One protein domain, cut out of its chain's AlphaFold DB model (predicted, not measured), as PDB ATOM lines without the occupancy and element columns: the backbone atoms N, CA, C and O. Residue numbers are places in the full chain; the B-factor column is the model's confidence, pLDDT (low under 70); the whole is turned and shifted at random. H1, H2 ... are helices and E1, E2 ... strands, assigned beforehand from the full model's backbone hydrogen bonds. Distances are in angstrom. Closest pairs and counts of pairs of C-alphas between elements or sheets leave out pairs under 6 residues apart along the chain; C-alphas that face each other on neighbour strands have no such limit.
ATOM      1  N   MET A   1      93.017 158.678  73.742       26.80
ATOM      2  CA  MET A   1      92.819 158.576  75.207       26.80
ATOM      3  C   MET A   1      94.099 159.034  75.883       26.80
ATOM      4  O   MET A   1      95.142 158.465  75.589       26.80
ATOM      5  N   ALA A   2      94.053 160.093  76.695       23.33
ATOM      6  CA  ALA A   2      95.234 160.564  77.418       23.33
ATOM      7  C   ALA A   2      95.725 159.460  78.378       23.33
ATOM      8  O   ALA A   2      94.894 158.866  79.072       23.33
ATOM      9  N   PRO A   3      97.032 159.143  78.420       25.05
ATOM     10  CA  PRO A   3      97.547 158.165  79.363       25.05
ATOM     11  C   PRO A   3      97.272 158.651  80.790       25.05
ATOM     12  O   PRO A   3      97.659 159.757  81.168       25.05
ATOM     13  N   LEU A   4      96.576 157.814  81.565       29.91
ATOM     14  CA  LEU A   4      96.377 157.977  83.004       29.91
ATOM     15  C   LEU A   4      97.719 158.349  83.646       29.91
ATOM     16  O   LEU A   4      98.674 157.574  83.574       29.91
ATOM     17  N   LEU A   5      97.787 159.544  84.243       33.53
ATOM     18  CA  LEU A   5      98.932 159.997  85.032       33.53
ATOM     19  C   LEU A   5      99.372 158.856  85.955       33.53
ATOM     20  O   LEU A   5      98.557 158.326  86.715       33.53
ATOM     21  N   LYS A   6     100.655 158.469  85.890       34.62
ATOM     22  CA  LYS A   6     101.232 157.562  86.889       34.62
ATOM     23  C   LYS A   6     100.905 158.141  88.274       34.62
ATOM     24  O   LYS A   6     101.126 159.340  88.466       34.62
ATOM     25  N   PRO A   7     100.365 157.339  89.212       37.81
ATOM     26  CA  PRO A   7     100.113 157.804  90.568       37.81
ATOM     27  C   PRO A   7     101.379 158.456  91.117       37.81
ATOM     28  O   PRO A   7     102.470 157.903  90.955       37.81
ATOM     29  N   LEU A   8     101.229 159.635  91.724       40.38
ATOM     30  CA  LEU A   8     102.326 160.324  92.397       40.38
ATOM     31  C   LEU A   8     103.020 159.330  93.355       40.38
ATOM     32  O   LEU A   8     102.314 158.694  94.143       40.38
ATOM     33  N   PRO A   9     104.360 159.192  93.324       41.09
ATOM     34  CA  PRO A   9     105.117 158.518  94.369       41.09
ATOM     35  C   PRO A   9     104.684 159.073  95.725       41.09
ATOM     36  O   PRO A   9     104.535 160.292  95.875       41.09
ATOM     37  N   CYS A  10     104.399 158.147  96.639       44.53
ATOM     38  CA  CYS A  10     103.725 158.311  97.923       44.53
ATOM     39  C   CYS A  10     103.816 159.717  98.538       44.53
ATOM     40  O   CYS A  10     104.753 160.077  99.246       44.53
ATOM     41  N   ASP A  11     102.746 160.474  98.333       37.84
ATOM     42  CA  ASP A  11     102.207 161.383  99.335       37.84
ATOM     43  C   ASP A  11     100.671 161.522  99.195       37.84
ATOM     44  O   ASP A  11     100.064 162.504  99.641       37.84
ATOM     45  N   THR A  12      99.999 160.573  98.546       33.00
ATOM     46  CA  THR A  12      98.539 160.542  98.536       33.00
ATOM     47  C   THR A  12      98.068 160.084  99.902       33.00
ATOM     48  O   THR A  12      98.238 158.928 100.270       33.00
ATOM     49  N   VAL A  13      97.453 160.995 100.654       30.58
ATOM     50  CA  VAL A  13      96.522 160.583 101.700       30.58
ATOM     51  C   VAL A  13      95.408 159.857 100.956       30.58
ATOM     52  O   VAL A  13      94.579 160.488 100.301       30.58
ATOM     53  N   SER A  14      95.452 158.528 100.936       29.20
ATOM     54  CA  SER A  14      94.343 157.736 100.438       29.20
ATOM     55  C   SER A  14      93.254 157.803 101.500       29.20
ATOM     56  O   SER A  14      93.164 156.941 102.369       29.20
ATOM     57  N   PHE A  15      92.405 158.825 101.423       32.41
ATOM     58  CA  PHE A  15      91.068 158.764 102.009       32.41
ATOM     59  C   PHE A  15      90.205 157.830 101.144       32.41
ATOM     60  O   PHE A  15      89.198 158.226 100.569       32.41
ATOM     61  N   GLY A  16      90.657 156.585 100.980       36.47
ATOM     62  CA  GLY A  16      89.739 155.496 100.708       36.47
ATOM     63  C   GLY A  16      88.897 155.299 101.962       36.47
ATOM     64  O   GLY A  16      89.358 155.587 103.070       36.47
ATOM     65  N   ARG A  17      87.658 154.842 101.790       44.97
ATOM     66  CA  ARG A  17      86.832 154.406 102.916       44.97
ATOM     67  C   ARG A  17      87.679 153.464 103.778       44.97
ATOM     68  O   ARG A  17      88.324 152.560 103.245       44.97
ATOM     69  N   THR A  18      87.750 153.722 105.082       60.59
ATOM     70  CA  THR A  18      88.393 152.792 106.014       60.59
ATOM     71  C   THR A  18      87.772 151.419 105.808       60.59
ATOM     72  O   THR A  18      86.567 151.350 105.617       60.59
ATOM     73  N   ALA A  19      88.564 150.345 105.841       68.56
ATOM     74  CA  ALA A  19      88.033 148.984 105.773       68.56
ATOM     75  C   ALA A  19      87.139 148.727 107.006       68.56
ATOM     76  O   ALA A  19      87.632 148.313 108.059       68.56
ATOM     77  N   GLU A  20      85.855 149.078 106.932       72.25
ATOM     78  CA  GLU A  20      84.943 149.142 108.084       72.25
ATOM     79  C   GLU A  20      84.768 147.727 108.659       72.25
ATOM     80  O   GLU A  20      84.904 147.514 109.861       72.25
ATOM     81  N   ASN A  21      84.683 146.728 107.775       82.31
ATOM     82  CA  ASN A  21      84.490 145.312 108.109       82.31
ATOM     83  C   ASN A  21      85.789 144.514 108.369       82.31
ATOM     84  O   ASN A  21      85.853 143.321 108.073       82.31
ATOM     85  N   ALA A  22      86.857 145.159 108.853       87.44
ATOM     86  CA  ALA A  22      88.180 144.535 109.018       87.44
ATOM     87  C   ALA A  22      88.642 144.369 110.479       87.44
ATOM     88  O   ALA A  22      89.827 144.141 110.721       87.44
ATOM     89  N   GLU A  23      87.748 144.501 111.462       87.62
ATOM     90  CA  GLU A  23      88.104 144.475 112.890       87.62
ATOM     91  C   GLU A  23      88.885 143.216 113.299       87.62
ATOM     92  O   GLU A  23      89.969 143.326 113.876       87.62
ATOM     93  N   ALA A  24      88.411 142.031 112.902       90.06
ATOM     94  CA  ALA A  24      89.093 140.770 113.192       90.06
ATOM     95  C   ALA A  24      90.503 140.694 112.564       90.06
ATOM     96  O   ALA A  24      91.422 140.149 113.170       90.06
ATOM     97  N   LEU A  25      90.720 141.295 111.386       91.75
ATOM     98  CA  LEU A  25      92.053 141.363 110.768       91.75
ATOM     99  C   LEU A  25      92.971 142.354 111.475       91.75
ATOM    100  O   LEU A  25      94.157 142.079 111.636       91.75
ATOM    101  N   ARG A  26      92.439 143.490 111.936       92.12
ATOM    102  CA  ARG A  26      93.217 144.438 112.746       92.12
ATOM    103  C   ARG A  26      93.699 143.787 114.041       92.12
ATOM    104  O   ARG A  26      94.828 144.033 114.449       92.12
ATOM    105  N   ALA A  27      92.894 142.911 114.647       93.56
ATOM    106  CA  ALA A  27      93.290 142.178 115.849       93.56
ATOM    107  C   ALA A  27      94.524 141.280 115.633       93.56
ATOM    108  O   ALA A  27      95.302 141.098 116.569       93.56
ATOM    109  N   LEU A  28      94.758 140.776 114.413       95.19
ATOM    110  CA  LEU A  28      95.953 139.986 114.097       95.19
ATOM    111  C   LEU A  28      97.257 140.790 114.203       95.19
ATOM    112  O   LEU A  28      98.310 140.201 114.435       95.19
ATOM    113  N   MET A  29      97.223 142.121 114.077       94.25
ATOM    114  CA  MET A  29      98.433 142.958 114.124       94.25
ATOM    115  C   MET A  29      99.165 142.847 115.471       94.25
ATOM    116  O   MET A  29     100.389 142.954 115.515       94.25
ATOM    117  N   ALA A  30      98.441 142.535 116.552       94.50
ATOM    118  CA  ALA A  30      99.010 142.262 117.873       94.50
ATOM    119  C   ALA A  30      99.839 140.961 117.938       94.50
ATOM    120  O   ALA A  30     100.599 140.763 118.884       94.50
ATOM    121  N   TYR A  31      99.712 140.082 116.938       95.81
ATOM    122  CA  TYR A  31     100.337 138.757 116.886       95.81
ATOM    123  C   TYR A  31     101.515 138.677 115.900       95.81
ATOM    124  O   TYR A  31     101.974 137.580 115.572       95.81
ATOM    125  N   GLY A  32     102.026 139.823 115.437       93.62
ATOM    126  CA  GLY A  32     103.209 139.892 114.575       93.62
ATOM    127  C   GLY A  32     102.958 139.315 113.183       93.62
ATOM    128  O   GLY A  32     103.545 138.298 112.819       93.62
ATOM    129  N   ILE A  33     102.072 139.955 112.418       96.56
ATOM    130  CA  ILE A  33     101.805 139.598 111.019       96.56
ATOM    131  C   ILE A  33     102.826 140.275 110.088       96.56
ATOM    132  O   ILE A  33     102.997 141.495 110.179       96.56
ATOM    133  N   PRO A  34     103.457 139.539 109.159       97.56
ATOM    134  CA  PRO A  34     104.249 140.123 108.080       97.56
ATOM    135  C   PRO A  34     103.391 140.967 107.133       97.56
ATOM    136  O   PRO A  34     102.296 140.560 106.762       97.56
ATOM    137  N   ASP A  35     103.892 142.114 106.690       97.12
ATOM    138  CA  ASP A  35     103.352 142.878 105.564       97.12
ATOM    139  C   ASP A  35     103.450 142.054 104.270       97.12
ATOM    140  O   ASP A  35     104.529 141.565 103.931       97.12
ATOM    141  N   MET A  36     102.349 141.941 103.519       96.69
ATOM    142  CA  MET A  36     102.319 141.163 102.276       96.69
ATOM    143  C   MET A  36     103.294 141.656 101.193       96.69
ATOM    144  O   MET A  36     103.698 140.870 100.345       96.69
ATOM    145  N   TYR A  37     103.701 142.928 101.214       96.31
ATOM    146  CA  TYR A  37     104.606 143.502 100.216       96.31
ATOM    147  C   TYR A  37     106.072 143.461 100.646       96.31
ATOM    148  O   TYR A  37     106.948 143.172  99.830       96.31
ATOM    149  N   SER A  38     106.355 143.736 101.921       95.06
ATOM    150  CA  SER A  38     107.732 143.858 102.424       95.06
ATOM    151  C   SER A  38     108.229 142.674 103.245       95.06
ATOM    152  O   SER A  38     109.432 142.560 103.467       95.06
ATOM    153  N   GLY A  39     107.327 141.820 103.734       96.50
ATOM    154  CA  GLY A  39     107.650 140.705 104.626       96.50
ATOM    155  C   GLY A  39     108.067 141.133 106.037       96.50
ATOM    156  O   GLY A  39     108.316 140.278 106.883       96.50
ATOM    157  N   LYS A  40     108.145 142.440 106.320       96.62
ATOM    158  CA  LYS A  40     108.430 142.964 107.658       96.62
ATOM    159  C   LYS A  40     107.187 142.850 108.526       96.62
ATOM    160  O   LYS A  40     106.089 143.157 108.069       96.62
ATOM    161  N   ASN A  41     107.351 142.467 109.788       97.38
ATOM    162  CA  ASN A  41     106.228 142.438 110.722       97.38
ATOM    163  C   ASN A  41     105.663 143.843 110.910       97.38
ATOM    164  O   ASN A  41     106.408 144.769 111.237       97.38
ATOM    165  N   VAL A  42     104.355 143.993 110.731       96.81
ATOM    166  CA  VAL A  42     103.682 145.267 110.975       96.81
ATOM    167  C   VAL A  42     103.612 145.558 112.472       96.81
ATOM    168  O   VAL A  42     103.514 144.646 113.295       96.81
ATOM    169  N   ALA A 336     103.225 150.868 110.768       94.50
ATOM    170  CA  ALA A 336     101.987 150.456 111.409       94.50
ATOM    171  C   ALA A 336     101.166 149.557 110.483       94.50
ATOM    172  O   ALA A 336     101.131 149.766 109.269       94.50
ATOM    173  N   GLY A 337     100.488 148.572 111.062       94.12
ATOM    174  CA  GLY A 337      99.596 147.690 110.332       94.12
ATOM    175  C   GLY A 337      98.436 148.456 109.711       94.12
ATOM    176  O   GLY A 337      97.840 149.350 110.309       94.12
ATOM    177  N   SER A 338      98.114 148.084 108.484       93.38
ATOM    178  CA  SER A 338      97.033 148.633 107.688       93.38
ATOM    179  C   SER A 338      96.307 147.508 106.958       93.38
ATOM    180  O   SER A 338      96.842 146.414 106.766       93.38
ATOM    181  N   ILE A 339      95.067 147.781 106.569       93.75
ATOM    182  CA  ILE A 339      94.258 146.871 105.763       93.75
ATOM    183  C   ILE A 339      94.200 147.449 104.358       93.75
ATOM    184  O   ILE A 339      93.786 148.595 104.179       93.75
ATOM    185  N   ASP A 340      94.636 146.662 103.386       92.50
ATOM    186  CA  ASP A 340      94.639 147.040 101.978       92.50
ATOM    187  C   ASP A 340      93.513 146.313 101.236       92.50
ATOM    188  O   ASP A 340      93.330 145.100 101.383       92.50
ATOM    189  N   HIS A 341      92.766 147.062 100.427       92.38
ATOM    190  CA  HIS A 341      91.792 146.517  99.490       92.38
ATOM    191  C   HIS A 341      92.528 145.956  98.263       92.38
ATOM    192  O   HIS A 341      92.982 146.694  97.381       92.38
ATOM    193  N   LEU A 342      92.605 144.627  98.163       93.88
ATOM    194  CA  LEU A 342      93.306 143.911  97.088       93.88
ATOM    195  C   LEU A 342      92.789 144.316  95.698       93.88
ATOM    196  O   LEU A 342      93.575 144.532  94.772       93.88
ATOM    197  N   ILE A 343      91.480 144.518  95.562       92.38
ATOM    198  CA  ILE A 343      90.869 145.308  94.491       92.38
ATOM    199  C   ILE A 343      90.561 146.688  95.072       92.38
ATOM    200  O   ILE A 343      89.747 146.762  95.995       92.38
ATOM    201  N   PRO A 344      91.154 147.773  94.548       85.69
ATOM    202  CA  PRO A 344      90.920 149.100  95.095       85.69
ATOM    203  C   PRO A 344      89.451 149.526  94.980       85.69
ATOM    204  O   PRO A 344      88.774 149.197  94.004       85.69
ATOM    205  N   PHE A 345      88.961 150.306  95.947       77.69
ATOM    206  CA  PHE A 345      87.558 150.739  95.999       77.69
ATOM    207  C   PHE A 345      87.110 151.478  94.727       77.69
ATOM    208  O   PHE A 345      86.046 151.190  94.187       77.69
ATOM    209  N   VAL A 346      87.961 152.354  94.172       78.25
ATOM    210  CA  VAL A 346      87.675 153.096  92.923       78.25
ATOM    211  C   VAL A 346      87.522 152.186  91.697       78.25
ATOM    212  O   VAL A 346      87.088 152.633  90.642       78.25
ATOM    213  N   LYS A 347      87.902 150.911  91.827       81.75
ATOM    214  CA  LYS A 347      87.736 149.856  90.823       81.75
ATOM    215  C   LYS A 347      86.649 148.859  91.227       81.75
ATOM    216  O   LYS A 347      86.730 147.687  90.872       81.75
ATOM    217  N   ASN A 348      85.654 149.318  91.988       84.25
ATOM    218  CA  ASN A 348      84.535 148.525  92.500       84.25
ATOM    219  C   ASN A 348      84.963 147.375  93.432       84.25
ATOM    220  O   ASN A 348      84.302 146.338  93.517       84.25
ATOM    221  N   GLY A 349      86.081 147.550  94.145       84.81
ATOM    222  CA  GLY A 349      86.497 146.640  95.204       84.81
ATOM    223  C   GLY A 349      85.489 146.611  96.349       84.81
ATOM    224  O   GLY A 349      85.113 147.658  96.875       84.81
ATOM    225  N   LYS A 350      85.055 145.412  96.752       87.19
ATOM    226  CA  LYS A 350      84.105 145.247  97.862       87.19
ATOM    227  C   LYS A 350      84.776 145.549  99.204       87.19
ATOM    228  O   LYS A 350      85.942 145.209  99.406       87.19
ATOM    229  N   ASP A 351      84.012 146.127 100.126       88.19
ATOM    230  CA  ASP A 351      84.439 146.401 101.502       88.19
ATOM    231  C   ASP A 351      84.148 145.194 102.411       88.19
ATOM    232  O   ASP A 351      83.231 145.202 103.233       88.19
ATOM    233  N   ASN A 352      84.877 144.092 102.203       90.56
ATOM    234  CA  ASN A 352      84.723 142.869 102.991       90.56
ATOM    235  C   ASN A 352      86.022 142.055 103.093       90.56
ATOM    236  O   ASN A 352      86.960 142.244 102.319       90.56
ATOM    237  N   LEU A 353      86.035 141.086 104.017       90.69
ATOM    238  CA  LEU A 353      87.183 140.215 104.300       90.69
ATOM    239  C   LEU A 353      87.767 139.508 103.061       90.69
ATOM    240  O   LEU A 353      88.964 139.248 103.025       90.69
ATOM    241  N   GLN A 354      86.965 139.209 102.032       90.50
ATOM    242  CA  GLN A 354      87.427 138.507 100.819       90.50
ATOM    243  C   GLN A 354      88.273 139.383  99.881       90.50
ATOM    244  O   GLN A 354      88.787 138.898  98.866       90.50
ATOM    245  N   ASN A 355      88.340 140.681 100.163       93.88
ATOM    246  CA  ASN A 355      89.076 141.665  99.389       93.88
ATOM    247  C   ASN A 355      90.171 142.348 100.221       93.88
ATOM    248  O   ASN A 355      90.709 143.360  99.788       93.88
ATOM    249  N   TYR A 356      90.496 141.824 101.404       94.38
ATOM    250  CA  TYR A 356      91.479 142.425 102.298       94.38
ATOM    251  C   TYR A 356      92.775 141.627 102.346       94.38
ATOM    252  O   TYR A 356      92.761 140.398 102.338       94.38
ATOM    253  N   GLY A 357      93.884 142.356 102.437       95.25
ATOM    254  CA  GLY A 357      95.187 141.851 102.859       95.25
ATOM    255  C   GLY A 357      95.778 142.756 103.937       95.25
ATOM    256  O   GLY A 357      95.416 143.932 104.043       95.25
ATOM    257  N   ILE A 358      96.691 142.217 104.744       95.94
ATOM    258  CA  ILE A 358      97.405 143.010 105.752       95.94
ATOM    259  C   ILE A 358      98.680 143.571 105.115       95.94
ATOM    260  O   ILE A 358      99.465 142.845 104.511       95.94
ATOM    261  N   SER A 359      98.903 144.872 105.250       95.81
ATOM    262  CA  SER A 359     100.116 145.550 104.781       95.81
ATOM    263  C   SER A 359     100.576 146.572 105.814       95.81
ATOM    264  O   SER A 359      99.860 146.857 106.772       95.81
ATOM    265  N   SER A 360     101.769 147.133 105.653       95.12
ATOM    266  CA  SER A 360     102.136 148.333 106.402       95.12
ATOM    267  C   SER A 360     101.481 149.572 105.784       95.12
ATOM    268  O   SER A 360     101.206 149.621 104.582       95.12
ATOM    269  N   ALA A 361     101.250 150.605 106.592       91.81
ATOM    270  CA  ALA A 361     100.692 151.874 106.128       91.81
ATOM    271  C   ALA A 361     101.529 152.507 105.002       91.81
ATOM    272  O   ALA A 361     100.968 153.132 104.102       91.81
ATOM    273  N   TYR A 362     102.851 152.299 105.019       91.19
ATOM    274  CA  TYR A 362     103.767 152.696 103.951       91.19
ATOM    275  C   TYR A 362     103.363 152.076 102.615       91.19
ATOM    276  O   TYR A 362     103.082 152.803 101.664       91.19
ATOM    277  N   TYR A 363     103.297 150.743 102.532       92.00
ATOM    278  CA  TYR A 363     103.036 150.077 101.257       92.00
ATOM    279  C   TYR A 363     101.582 150.204 100.809       92.00
ATOM    280  O   TYR A 363     101.333 150.278  99.609       92.00
ATOM    281  N   ASN A 364     100.633 150.305 101.743       91.06
ATOM    282  CA  ASN A 364      99.248 150.628 101.399       91.06
ATOM    283  C   ASN A 364      99.165 152.002 100.700       91.06
ATOM    284  O   ASN A 364      98.601 152.140  99.615       91.06
ATOM    285  N   SER A 365      99.823 153.014 101.281       85.81
ATOM    286  CA  SER A 365      99.912 154.365 100.710       85.81
ATOM    287  C   SER A 365     100.671 154.395  99.377       85.81
ATOM    288  O   SER A 365     100.242 155.054  98.432       85.81
ATOM    289  N   GLU A 366     101.781 153.658  99.275       87.75
ATOM    290  CA  GLU A 366     102.598 153.556  98.059       87.75
ATOM    291  C   GLU A 366     101.831 152.910  96.903       87.75
ATOM    292  O   GLU A 366     101.873 153.405  95.770       87.75
ATOM    293  N   ARG A 367     101.116 151.817  97.182       88.50
ATOM    294  CA  ARG A 367     100.306 151.129  96.182       88.50
ATOM    295  C   ARG A 367      99.162 152.018  95.713       88.50
ATOM    296  O   ARG A 367      98.871 152.053  94.513       88.50
ATOM    297  N   ALA A 368      98.528 152.745  96.634       86.12
ATOM    298  CA  ALA A 368      97.379 153.597  96.368       86.12
ATOM    299  C   ALA A 368      96.285 152.847  95.577       86.12
ATOM    300  O   ALA A 368      95.645 151.939  96.089       86.12
ATOM    301  N   GLN A 369      96.066 153.211  94.310       84.62
ATOM    302  CA  GLN A 369      95.046 152.605  93.440       84.62
ATOM    303  C   GLN A 369      95.641 151.644  92.391       84.62
ATOM    304  O   GLN A 369      94.950 151.216  91.454       84.62
ATOM    305  N   ARG A 370      96.939 151.327  92.501       89.44
ATOM    306  CA  ARG A 370      97.644 150.439  91.574       89.44
ATOM    307  C   ARG A 370      97.052 149.026  91.670       89.44
ATOM    308  O   ARG A 370      97.017 148.448  92.755       89.44
ATOM    309  N   PRO A 371      96.581 148.434  90.557       92.00
ATOM    310  CA  PRO A 371      96.062 147.071  90.581       92.00
ATOM    311  C   PRO A 371      97.164 146.070  90.956       92.00
ATOM    312  O   PRO A 371      98.336 146.277  90.637       92.00
ATOM    313  N   MET A 372      96.780 144.976  91.619       94.19
ATOM    314  CA  MET A 372      97.727 144.006  92.185       94.19
ATOM    315  C   MET A 372      98.684 143.419  91.136       94.19
ATOM    316  O   MET A 372      99.876 143.327  91.394       94.19
ATOM    317  N   GLN A 373      98.214 143.140  89.918       94.25
ATOM    318  CA  GLN A 373      99.070 142.688  88.814       94.25
ATOM    319  C   GLN A 373     100.262 143.629  88.559       94.25
ATOM    320  O   GLN A 373     101.391 143.183  88.364       94.25
ATOM    321  N   GLN A 374     100.031 144.945  88.579       93.06
ATOM    322  CA  GLN A 374     101.094 145.941  88.411       93.06
ATOM    323  C   GLN A 374     101.964 146.054  89.667       93.06
ATOM    324  O   GLN A 374     103.163 146.297  89.550       93.06
ATOM    325  N   GLN A 375     101.380 145.865  90.855       93.75
ATOM    326  CA  GLN A 375     102.125 145.828  92.115       93.75
ATOM    327  C   GLN A 375     103.127 144.670  92.134       93.75
ATOM    328  O   GLN A 375     104.296 144.892  92.424       93.75
ATOM    329  N   LEU A 376     102.689 143.473  91.743       94.94
ATOM    330  CA  LEU A 376     103.510 142.265  91.658       94.94
ATOM    331  C   LEU A 376     104.645 142.405  90.635       94.94
ATOM    332  O   LEU A 376     105.748 141.933  90.881       94.94
ATOM    333  N   LYS A 377     104.405 143.101  89.514       93.75
ATOM    334  CA  LYS A 377     105.459 143.428  88.538       93.75
ATOM    335  C   LYS A 377     106.473 144.437  89.088       93.75
ATOM    336  O   LYS A 377     107.657 144.321  88.805       93.75
ATOM    337  N   LYS A 378     106.014 145.429  89.861       92.88
ATOM    338  CA  LYS A 378     106.884 146.454  90.461       92.88
ATOM    339  C   LYS A 378     107.705 145.910  91.635       92.88
ATOM    340  O   LYS A 378     108.847 146.320  91.809       92.88
ATOM    341  N   TYR A 379     107.125 145.008  92.422       93.69
ATOM    342  CA  TYR A 379     107.740 144.416  93.609       93.69
ATOM    343  C   TYR A 379     107.635 142.883  93.574       93.69
ATOM    344  O   TYR A 379     106.790 142.315  94.275       93.69
ATOM    345  N   PRO A 380     108.483 142.193  92.789       95.44
ATOM    346  CA  PRO A 380     108.452 140.732  92.660       95.44
ATOM    347  C   PRO A 380     108.673 139.973  93.978       95.44
ATOM    348  O   PRO A 380     108.191 138.858  94.139       95.44
ATOM    349  N   GLN A 381     109.320 140.579  94.975       96.19
ATOM    350  CA  GLN A 381     109.450 140.000  96.317       96.19
ATOM    351  C   GLN A 381     108.106 139.817  97.041       96.19
ATOM    352  O   GLN A 381     108.015 139.050  97.997       96.19
ATOM    353  N   THR A 382     107.048 140.501  96.585       96.56
ATOM    354  CA  THR A 382     105.682 140.328  97.105       96.56
ATOM    355  C   THR A 382     105.249 138.864  97.028       96.56
ATOM    356  O   THR A 382     104.500 138.421  97.890       96.56
ATOM    357  N   TYR A 383     105.750 138.085  96.059       97.06
ATOM    358  CA  TYR A 383     105.388 136.673  95.944       97.06
ATOM    359  C   TYR A 383     105.796 135.874  97.188       97.06
ATOM    360  O   TYR A 383     104.964 135.228  97.826       97.06
ATOM    361  N   GLU A 384     107.062 135.995  97.584       97.94
ATOM    362  CA  GLU A 384     107.601 135.366  98.790       97.94
ATOM    363  C   GLU A 384     106.965 135.950 100.064       97.94
ATOM    364  O   GLU A 384     106.641 135.231 101.009       97.94
ATOM    365  N   ASN A 385     106.742 137.264 100.096       98.25
ATOM    366  CA  ASN A 385     106.212 137.943 101.278       98.25
ATOM    367  C   ASN A 385     104.730 137.627 101.538       98.25
ATOM    368  O   ASN A 385     104.327 137.504 102.698       98.25
ATOM    369  N   CYS A 386     103.930 137.399 100.492       98.12
ATOM    370  CA  CYS A 386     102.586 136.847 100.632       98.12
ATOM    371  C   CYS A 386     102.610 135.438 101.241       98.12
ATOM    372  O   CYS A 386     101.763 135.152 102.087       98.12
ATOM    373  N   GLN A 387     103.580 134.587 100.877       98.44
ATOM    374  CA  GLN A 387     103.722 133.266 101.500       98.44
ATOM    375  C   GLN A 387     104.053 133.390 102.988       98.44
ATOM    376  O   GLN A 387     103.370 132.776 103.800       98.44
ATOM    377  N   LYS A 388     104.994 134.264 103.373       98.38
ATOM    378  CA  LYS A 388     105.302 134.536 104.794       98.38
ATOM    379  C   LYS A 388     104.063 134.962 105.583       98.38
ATOM    380  O   LYS A 388     103.870 134.535 106.720       98.38
ATOM    381  N   GLN A 389     103.220 135.812 104.990       98.06
ATOM    382  CA  GLN A 389     101.962 136.207 105.616       98.06
ATOM    383  C   GLN A 389     101.009 135.011 105.760       98.06
ATOM    384  O   GLN A 389     100.457 134.822 106.841       98.06
ATOM    385  N   VAL A 390     100.829 134.195 104.717       98.31
ATOM    386  CA  VAL A 390      99.973 132.995 104.764       98.31
ATOM    387  C   VAL A 390     100.468 131.981 105.790       98.31
ATOM    388  O   VAL A 390      99.663 131.512 106.589       98.31
ATOM    389  N   ASP A 391     101.769 131.707 105.836       98.56
ATOM    390  CA  ASP A 391     102.372 130.808 106.821       98.56
ATOM    391  C   ASP A 391     102.055 131.276 108.242       98.56
ATOM    392  O   ASP A 391     101.559 130.503 109.064       98.56
ATOM    393  N   ARG A 392     102.220 132.578 108.512       98.31
ATOM    394  CA  ARG A 392     101.886 133.148 109.819       98.31
ATOM    395  C   ARG A 392     100.391 133.067 110.136       98.31
ATOM    396  O   ARG A 392     100.019 132.811 111.279       98.31
ATOM    397  N   LEU A 393      99.520 133.280 109.149       98.25
ATOM    398  CA  LEU A 393      98.073 133.121 109.323       98.25
ATOM    399  C   LEU A 393      97.703 131.667 109.648       98.25
ATOM    400  O   LEU A 393      96.843 131.440 110.495       98.25
ATOM    401  N   ILE A 394      98.359 130.693 109.012       98.50
ATOM    402  CA  ILE A 394      98.166 129.264 109.278       98.50
ATOM    403  C   ILE A 394      98.612 128.911 110.698       98.50
ATOM    404  O   ILE A 394      97.875 128.228 111.406       98.50
ATOM    405  N   GLU A 395      99.773 129.399 111.141       98.25
ATOM    406  CA  GLU A 395     100.245 129.222 112.521       98.25
ATOM    407  C   GLU A 395      99.215 129.735 113.540       98.25
ATOM    408  O   GLU A 395      98.815 128.989 114.434       98.25
ATOM    409  N   LEU A 396      98.725 130.967 113.355       97.94
ATOM    410  CA  LEU A 396      97.733 131.601 114.235       97.94
ATOM    411  C   LEU A 396      96.338 130.965 114.147       97.94
ATOM    412  O   LEU A 396      95.515 131.080 115.055       97.94
ATOM    413  N   TYR A 397      96.008 130.319 113.035       97.88
ATOM    414  CA  TYR A 397      94.806 129.500 112.979       97.88
ATOM    415  C   TYR A 397      95.000 128.221 113.801       97.88
ATOM    416  O   TYR A 397      94.175 127.895 114.657       97.88
ATOM    417  N   ASN A 398      96.116 127.528 113.572       97.56
ATOM    418  CA  ASN A 398      96.433 126.240 114.179       97.56
ATOM    419  C   ASN A 398      96.638 126.310 115.703       97.56
ATOM    420  O   ASN A 398      96.454 125.285 116.364       97.56
ATOM    421  N   ASP A 399      97.019 127.471 116.246       96.69
ATOM    422  CA  ASP A 399      97.164 127.722 117.689       96.69
ATOM    423  C   ASP A 399      95.872 128.218 118.378       96.69
ATOM    424  O   ASP A 399      95.838 128.403 119.595       96.69
ATOM    425  N   GLY A 400      94.786 128.403 117.616       97.00
ATOM    426  CA  GLY A 400      93.483 128.834 118.125       97.00
ATOM    427  C   GLY A 400      93.281 130.352 118.209       97.00
ATOM    428  O   GLY A 400      92.191 130.792 118.597       97.00
ATOM    429  N   THR A 401      94.254 131.175 117.805       97.62
ATOM    430  CA  THR A 401      94.128 132.644 117.815       97.62
ATOM    431  C   THR A 401      92.952 133.126 116.965       97.62
ATOM    432  O   THR A 401      92.209 134.007 117.398       97.62
ATOM    433  N   PHE A 402      92.707 132.513 115.802       96.81
ATOM    434  CA  PHE A 402      91.561 132.847 114.938       96.81
ATOM    435  C   PHE A 402      90.217 132.718 115.667       96.81
ATOM    436  O   PHE A 402      89.388 133.627 115.601       96.81
ATOM    437  N   LYS A 403      90.028 131.631 116.429       95.88
ATOM    438  CA  LYS A 403      88.824 131.409 117.246       95.88
ATOM    439  C   LYS A 403      88.670 132.503 118.304       95.88
ATOM    440  O   LYS A 403      87.574 133.016 118.490       95.88
ATOM    441  N   LYS A 404      89.770 132.886 118.962       96.12
ATOM    442  CA  LYS A 404      89.788 133.926 120.004       96.12
ATOM    443  C   LYS A 404      89.376 135.305 119.480       96.12
ATOM    444  O   LYS A 404      88.735 136.053 120.208       96.12
ATOM    445  N   ILE A 405      89.756 135.651 118.250       95.06
ATOM    446  CA  ILE A 405      89.487 136.974 117.657       95.06
ATOM    447  C   ILE A 405      88.273 136.993 116.714       95.06
ATOM    448  O   ILE A 405      88.010 138.015 116.086       95.06
ATOM    449  N   GLY A 406      87.556 135.872 116.574       94.62
ATOM    450  CA  GLY A 406      86.389 135.763 115.694       94.62
ATOM    451  C   GLY A 406      86.713 135.799 114.195       94.62
ATOM    452  O   GLY A 406      85.853 136.168 113.397       94.62
ATOM    453  N   LEU A 407      87.935 135.435 113.788       95.25
ATOM    454  CA  LEU A 407      88.324 135.390 112.376       95.25
ATOM    455  C   LEU A 407      88.071 133.986 111.801       95.25
ATOM    456  O   LEU A 407      88.586 133.003 112.339       95.25
ATOM    457  N   PRO A 408      87.308 133.845 110.704       94.31
ATOM    458  CA  PRO A 408      87.001 132.530 110.171       94.31
ATOM    459  C   PRO A 408      88.161 131.951 109.351       94.31
ATOM    460  O   PRO A 408      88.832 132.662 108.601       94.31
ATOM    461  N   LYS A 409      88.326 130.621 109.402       94.88
ATOM    462  CA  LYS A 409      89.320 129.862 108.615       94.88
ATOM    463  C   LYS A 409      89.308 130.219 107.127       94.88
ATOM    464  O   LYS A 409      90.360 130.371 106.509       94.88
ATOM    465  N   HIS A 410      88.111 130.376 106.553       94.81
ATOM    466  CA  HIS A 410      87.934 130.640 105.124       94.81
ATOM    467  C   HIS A 410      88.557 131.967 104.666       94.81
ATOM    468  O   HIS A 410      88.679 132.195 103.466       94.81
ATOM    469  N   TYR A 411      88.961 132.854 105.583       96.25
ATOM    470  CA  TYR A 411      89.754 134.026 105.226       96.25
ATOM    471  C   TYR A 411      91.058 133.628 104.517       96.25
ATOM    472  O   TYR A 411      91.358 134.187 103.464       96.25
ATOM    473  N   ILE A 412      91.784 132.625 105.033       97.31
ATOM    474  CA  ILE A 412      93.073 132.188 104.474       97.31
ATOM    475  C   ILE A 412      92.876 131.685 103.042       97.31
ATOM    476  O   ILE A 412      93.523 132.167 102.114       97.31
ATOM    477  N   THR A 413      91.926 130.772 102.834       96.25
ATOM    478  CA  THR A 413      91.650 130.203 101.507       96.25
ATOM    479  C   THR A 413      91.137 131.254 100.519       96.25
ATOM    480  O   THR A 413      91.530 131.249  99.351       96.25
ATOM    481  N   ASN A 414      90.314 132.206 100.975       95.44
ATOM    482  CA  ASN A 414      89.846 133.313 100.142       95.44
ATOM    483  C   ASN A 414      90.976 134.266  99.748       95.44
ATOM    484  O   ASN A 414      91.019 134.685  98.592       95.44
ATOM    485  N   PHE A 415      91.885 134.589 100.671       96.81
ATOM    486  CA  PHE A 415      93.056 135.415 100.386       96.81
ATOM    487  C   PHE A 415      93.936 134.762  99.315       96.81
ATOM    488  O   PHE A 415      94.225 135.395  98.299       96.81
ATOM    489  N   VAL A 416      94.264 133.472  99.474       97.06
ATOM    490  CA  VAL A 416      95.043 132.706  98.485       97.06
ATOM    491  C   VAL A 416      94.381 132.728  97.111       97.06
ATOM    492  O   VAL A 416      95.002 133.132  96.125       97.06
ATOM    493  N   ARG A 417      93.091 132.380  97.038       96.75
ATOM    494  CA  ARG A 417      92.343 132.373  95.775       96.75
ATOM    495  C   ARG A 417      92.292 133.756  95.130       96.75
ATOM    496  O   ARG A 417      92.426 133.887  93.914       96.75
ATOM    497  N   ARG A 418      92.083 134.801  95.934       95.88
ATOM    498  CA  ARG A 418      92.017 136.182  95.451       95.88
ATOM    499  C   ARG A 418      93.353 136.612  94.864       95.88
ATOM    500  O   ARG A 418      93.360 137.158  93.765       95.88
ATOM    501  N   MET A 419      94.455 136.362  95.561       96.69
ATOM    502  CA  MET A 419      95.775 136.754  95.083       96.69
ATOM    503  C   MET A 419      96.175 135.997  93.813       96.69
ATOM    504  O   MET A 419      96.655 136.634  92.875       96.69
ATOM    505  N   TYR A 420      95.871 134.698  93.711       97.38
ATOM    506  CA  TYR A 420      96.035 133.933  92.468       97.38
ATOM    507  C   TYR A 420      95.299 134.603  91.298       97.38
ATOM    508  O   TYR A 420      95.897 134.917  90.267       97.38
ATOM    509  N   ASN A 421      94.012 134.919  91.484       96.38
ATOM    510  CA  ASN A 421      93.176 135.535  90.450       96.38
ATOM    511  C   ASN A 421      93.652 136.937  90.041       96.38
ATOM    512  O   ASN A 421      93.515 137.316  88.880       96.38
ATOM    513  N   LEU A 422      94.201 137.707  90.984       95.50
ATOM    514  CA  LEU A 422      94.693 139.068  90.751       95.50
ATOM    515  C   LEU A 422      96.131 139.132  90.209       95.50
ATOM    516  O   LEU A 422      96.605 140.220  89.865       95.50
ATOM    517  N   SER A 423      96.824 137.996  90.162       95.25
ATOM    518  CA  SER A 423      98.185 137.891  89.637       95.25
ATOM    519  C   SER A 423      98.220 137.910  88.107       95.25
ATOM    520  O   SER A 423      97.208 137.599  87.475       95.25
ATOM    521  N   PRO A 424      99.367 138.264  87.495       94.00
ATOM    522  CA  PRO A 424      99.566 138.105  86.057       94.00
ATOM    523  C   PRO A 424      99.285 136.668  85.591       94.00
ATOM    524  O   PRO A 424      99.599 135.715  86.299       94.00
ATOM    525  N   GLU A 425      98.689 136.507  84.408       92.06
ATOM    526  CA  GLU A 425      98.392 135.184  83.829       92.06
ATOM    527  C   GLU A 425      99.652 134.361  83.563       92.06
ATOM    528  O   GLU A 425      99.668 133.163  83.820       92.06
ATOM    529  N   ASP A 426     100.710 135.035  83.121       92.69
ATOM    530  CA  ASP A 426     102.039 134.501  82.832       92.69
ATOM    531  C   ASP A 426     102.880 134.223  84.090       92.69
ATOM    532  O   ASP A 426     103.932 133.598  84.003       92.69
ATOM    533  N   ASN A 427     102.433 134.681  85.263       94.00
ATOM    534  CA  ASN A 427     103.128 134.475  86.529       94.00
ATOM    535  C   ASN A 427     102.136 134.514  87.701       94.00
ATOM    536  O   ASN A 427     102.005 135.512  88.414       94.00
ATOM    537  N   ARG A 428     101.366 133.436  87.869       95.69
ATOM    538  CA  ARG A 428     100.345 133.348  88.919       95.69
ATOM    539  C   ARG A 428     100.989 133.191  90.300       95.69
ATOM    540  O   ARG A 428     101.838 132.326  90.493       95.69
ATOM    541  N   LEU A 429     100.531 133.965  91.290       95.44
ATOM    542  CA  LEU A 429     100.895 133.754  92.691       95.44
ATOM    543  C   LEU A 429     100.207 132.492  93.226       95.44
ATOM    544  O   LEU A 429      98.995 132.484  93.446       95.44
ATOM    545  N   ILE A 430     100.994 131.449  93.468       96.38
ATOM    546  CA  ILE A 430     100.542 130.190  94.063       96.38
ATOM    547  C   ILE A 430     101.045 130.155  95.507       96.38
ATOM    548  O   ILE A 430     102.251 130.112  95.734       96.38
ATOM    549  N   LEU A 431     100.124 130.207  96.472       97.12
ATOM    550  CA  LEU A 431     100.449 130.182  97.902       97.12
ATOM    551  C   LEU A 431     100.136 128.802  98.486       97.12
ATOM    552  O   LEU A 431      99.032 128.287  98.300       97.12
ATOM    553  N   ASN A 432     101.099 128.221  99.201       96.94
ATOM    554  CA  ASN A 432     100.964 126.922  99.855       96.94
ATOM    555  C   ASN A 432     100.147 127.059 101.151       96.94
ATOM    556  O   ASN A 432     100.414 127.946 101.965       96.94
ATOM    557  N   ILE A 433      99.167 126.167 101.336       97.12
ATOM    558  CA  ILE A 433      98.327 126.088 102.538       97.12
ATOM    559  C   ILE A 433      98.263 124.679 103.147       97.12
ATOM    560  O   ILE A 433      97.379 124.407 103.953       97.12
ATOM    561  N   ASP A 434      99.191 123.784 102.810       96.00
ATOM    562  CA  ASP A 434      99.156 122.361 103.194       96.00
ATOM    563  C   ASP A 434      99.223 122.160 104.714       96.00
ATOM    564  O   ASP A 434      98.701 121.192 105.263       96.00
ATOM    565  N   LYS A 435      99.836 123.114 105.421       95.94
ATOM    566  CA  LYS A 435      99.936 123.127 106.889       95.94
ATOM    567  C   LYS A 435      98.648 123.589 107.584       95.94
ATOM    568  O   LYS A 435      98.602 123.615 108.818       95.94
ATOM    569  N   LEU A 436      97.620 124.002 106.841       95.19
ATOM    570  CA  LEU A 436      96.349 124.453 107.401       95.19
ATOM    571  C   LEU A 436      95.541 123.250 107.902       95.19
ATOM    572  O   LEU A 436      95.014 122.477 107.103       95.19
ATOM    573  N   LYS A 437      95.409 123.106 109.228       90.00
ATOM    574  CA  LYS A 437      94.640 122.003 109.828       90.00
ATOM    575  C   LYS A 437      93.188 122.021 109.344       90.00
ATOM    576  O   LYS A 437      92.619 123.095 109.110       90.00
ATOM    577  N   GLN A 438      92.609 120.832 109.162       74.56
ATOM    578  CA  GLN A 438      91.215 120.670 108.736       74.56
ATOM    579  C   GLN A 438      90.239 121.247 109.758       74.56
ATOM    580  O   GLN A 438      90.479 121.079 110.971       74.56
TER     581      GLN A 438
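Overview. This is residues 1 to 42 and 336 to 438 of the 438 residues of an uncharacterized protein of Candidatus Gastranaerophilales bacterium HUM_17 (UniProt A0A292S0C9). A small antiparallel hairpin of two short strands, E1 and E2, makes the middle of the model, with helices round it: H1 and H2 come close to E1, and the pair H4 and H6 runs side by side past E2, with H3 near one end of that pair and H5 near the other. The tail at residues 1 to 5 sticks out, and the last stretch, residues 423 to 438, folds back along H4 and H6. The printed part has 145 residues, with six named helices and two named strands in the order H1, E1, E2, H2, H3, H4, H5, H6. It is mostly helix by class, though only 68 of the 145 residues are in named elements. The whole is compact by its radius of gyration of the C-alphas, 14.8 A, yet elongated in outline, spanning 51 by 33 by 26 A.

Arrangement. After residues 1 to 22, which have no named element, comes H1, residues 23 to 31. E1, residues 337 to 341, has its closest C-alphas to H1 at Met 29 and Gly 337, 6.2 A apart. E1 forms a hairpin with E2, residues 356 to 360, antiparallel at 140 degrees; N 338 and O 359 are 2.7 A apart, and N 340 and O 357 2.9 A, both within hydrogen-bond range. H2, residues 361 to 367, comes closest to E1 at the C-alphas of Ala 361 and Ser 338, 5.1 A. H3, residues 372 to 378, is close to H2 but not clearly touching, about perpendicular at 90 degrees, with the closest C-alphas, Arg 367 and Gln 375, 6.9 A apart. H4, residues 382 to 398, and H6, residues 410 to 422, touch, with closest C-alphas Val 390 and Ile 412, 7.0 A apart, at a shallow tilt of 12 degrees, opposite ways; H4 touches H6 with residues 390 to 394 alone, and H6 touches H4 with residues 412 to 416 alone. H5, residues 401 to 405, only just touches H1, with 3 pairs of C-alphas within 8 A, the closest Ala 24 and Ile 405, 5.9 A. In H2, H3, H4, H5 and H6 every O i to N i+4 pair is within hydrogen-bond range; in H1 it is 1 of 5, beside 6 of 6 O i to N i+3 pairs.

Along the chain. H1 begins at C-alpha 23 (88.104, 144.475, 112.890) and is 14.1 A long. E1 measures 13.4 A, E2 12.9 A. H4 begins at C-alpha 382 (105.682, 140.328, 97.105) and is 24.0 A long. H6 measures 18.0 A and ends at C-alpha 422 (94.693, 139.068, 90.751).

Size, cuts and confidence. The two C-alphas farthest apart, Met 1 and Asp 399, are 52.7 A apart. Residues 43 to 335 are not printed; C-alphas 42 and 336 stand 5.5 A apart across the cut. E1 to E2 is a long link of 14 residues. The mean pLDDT of the printed part is 86.2, and residues 1 to 19 are under 70.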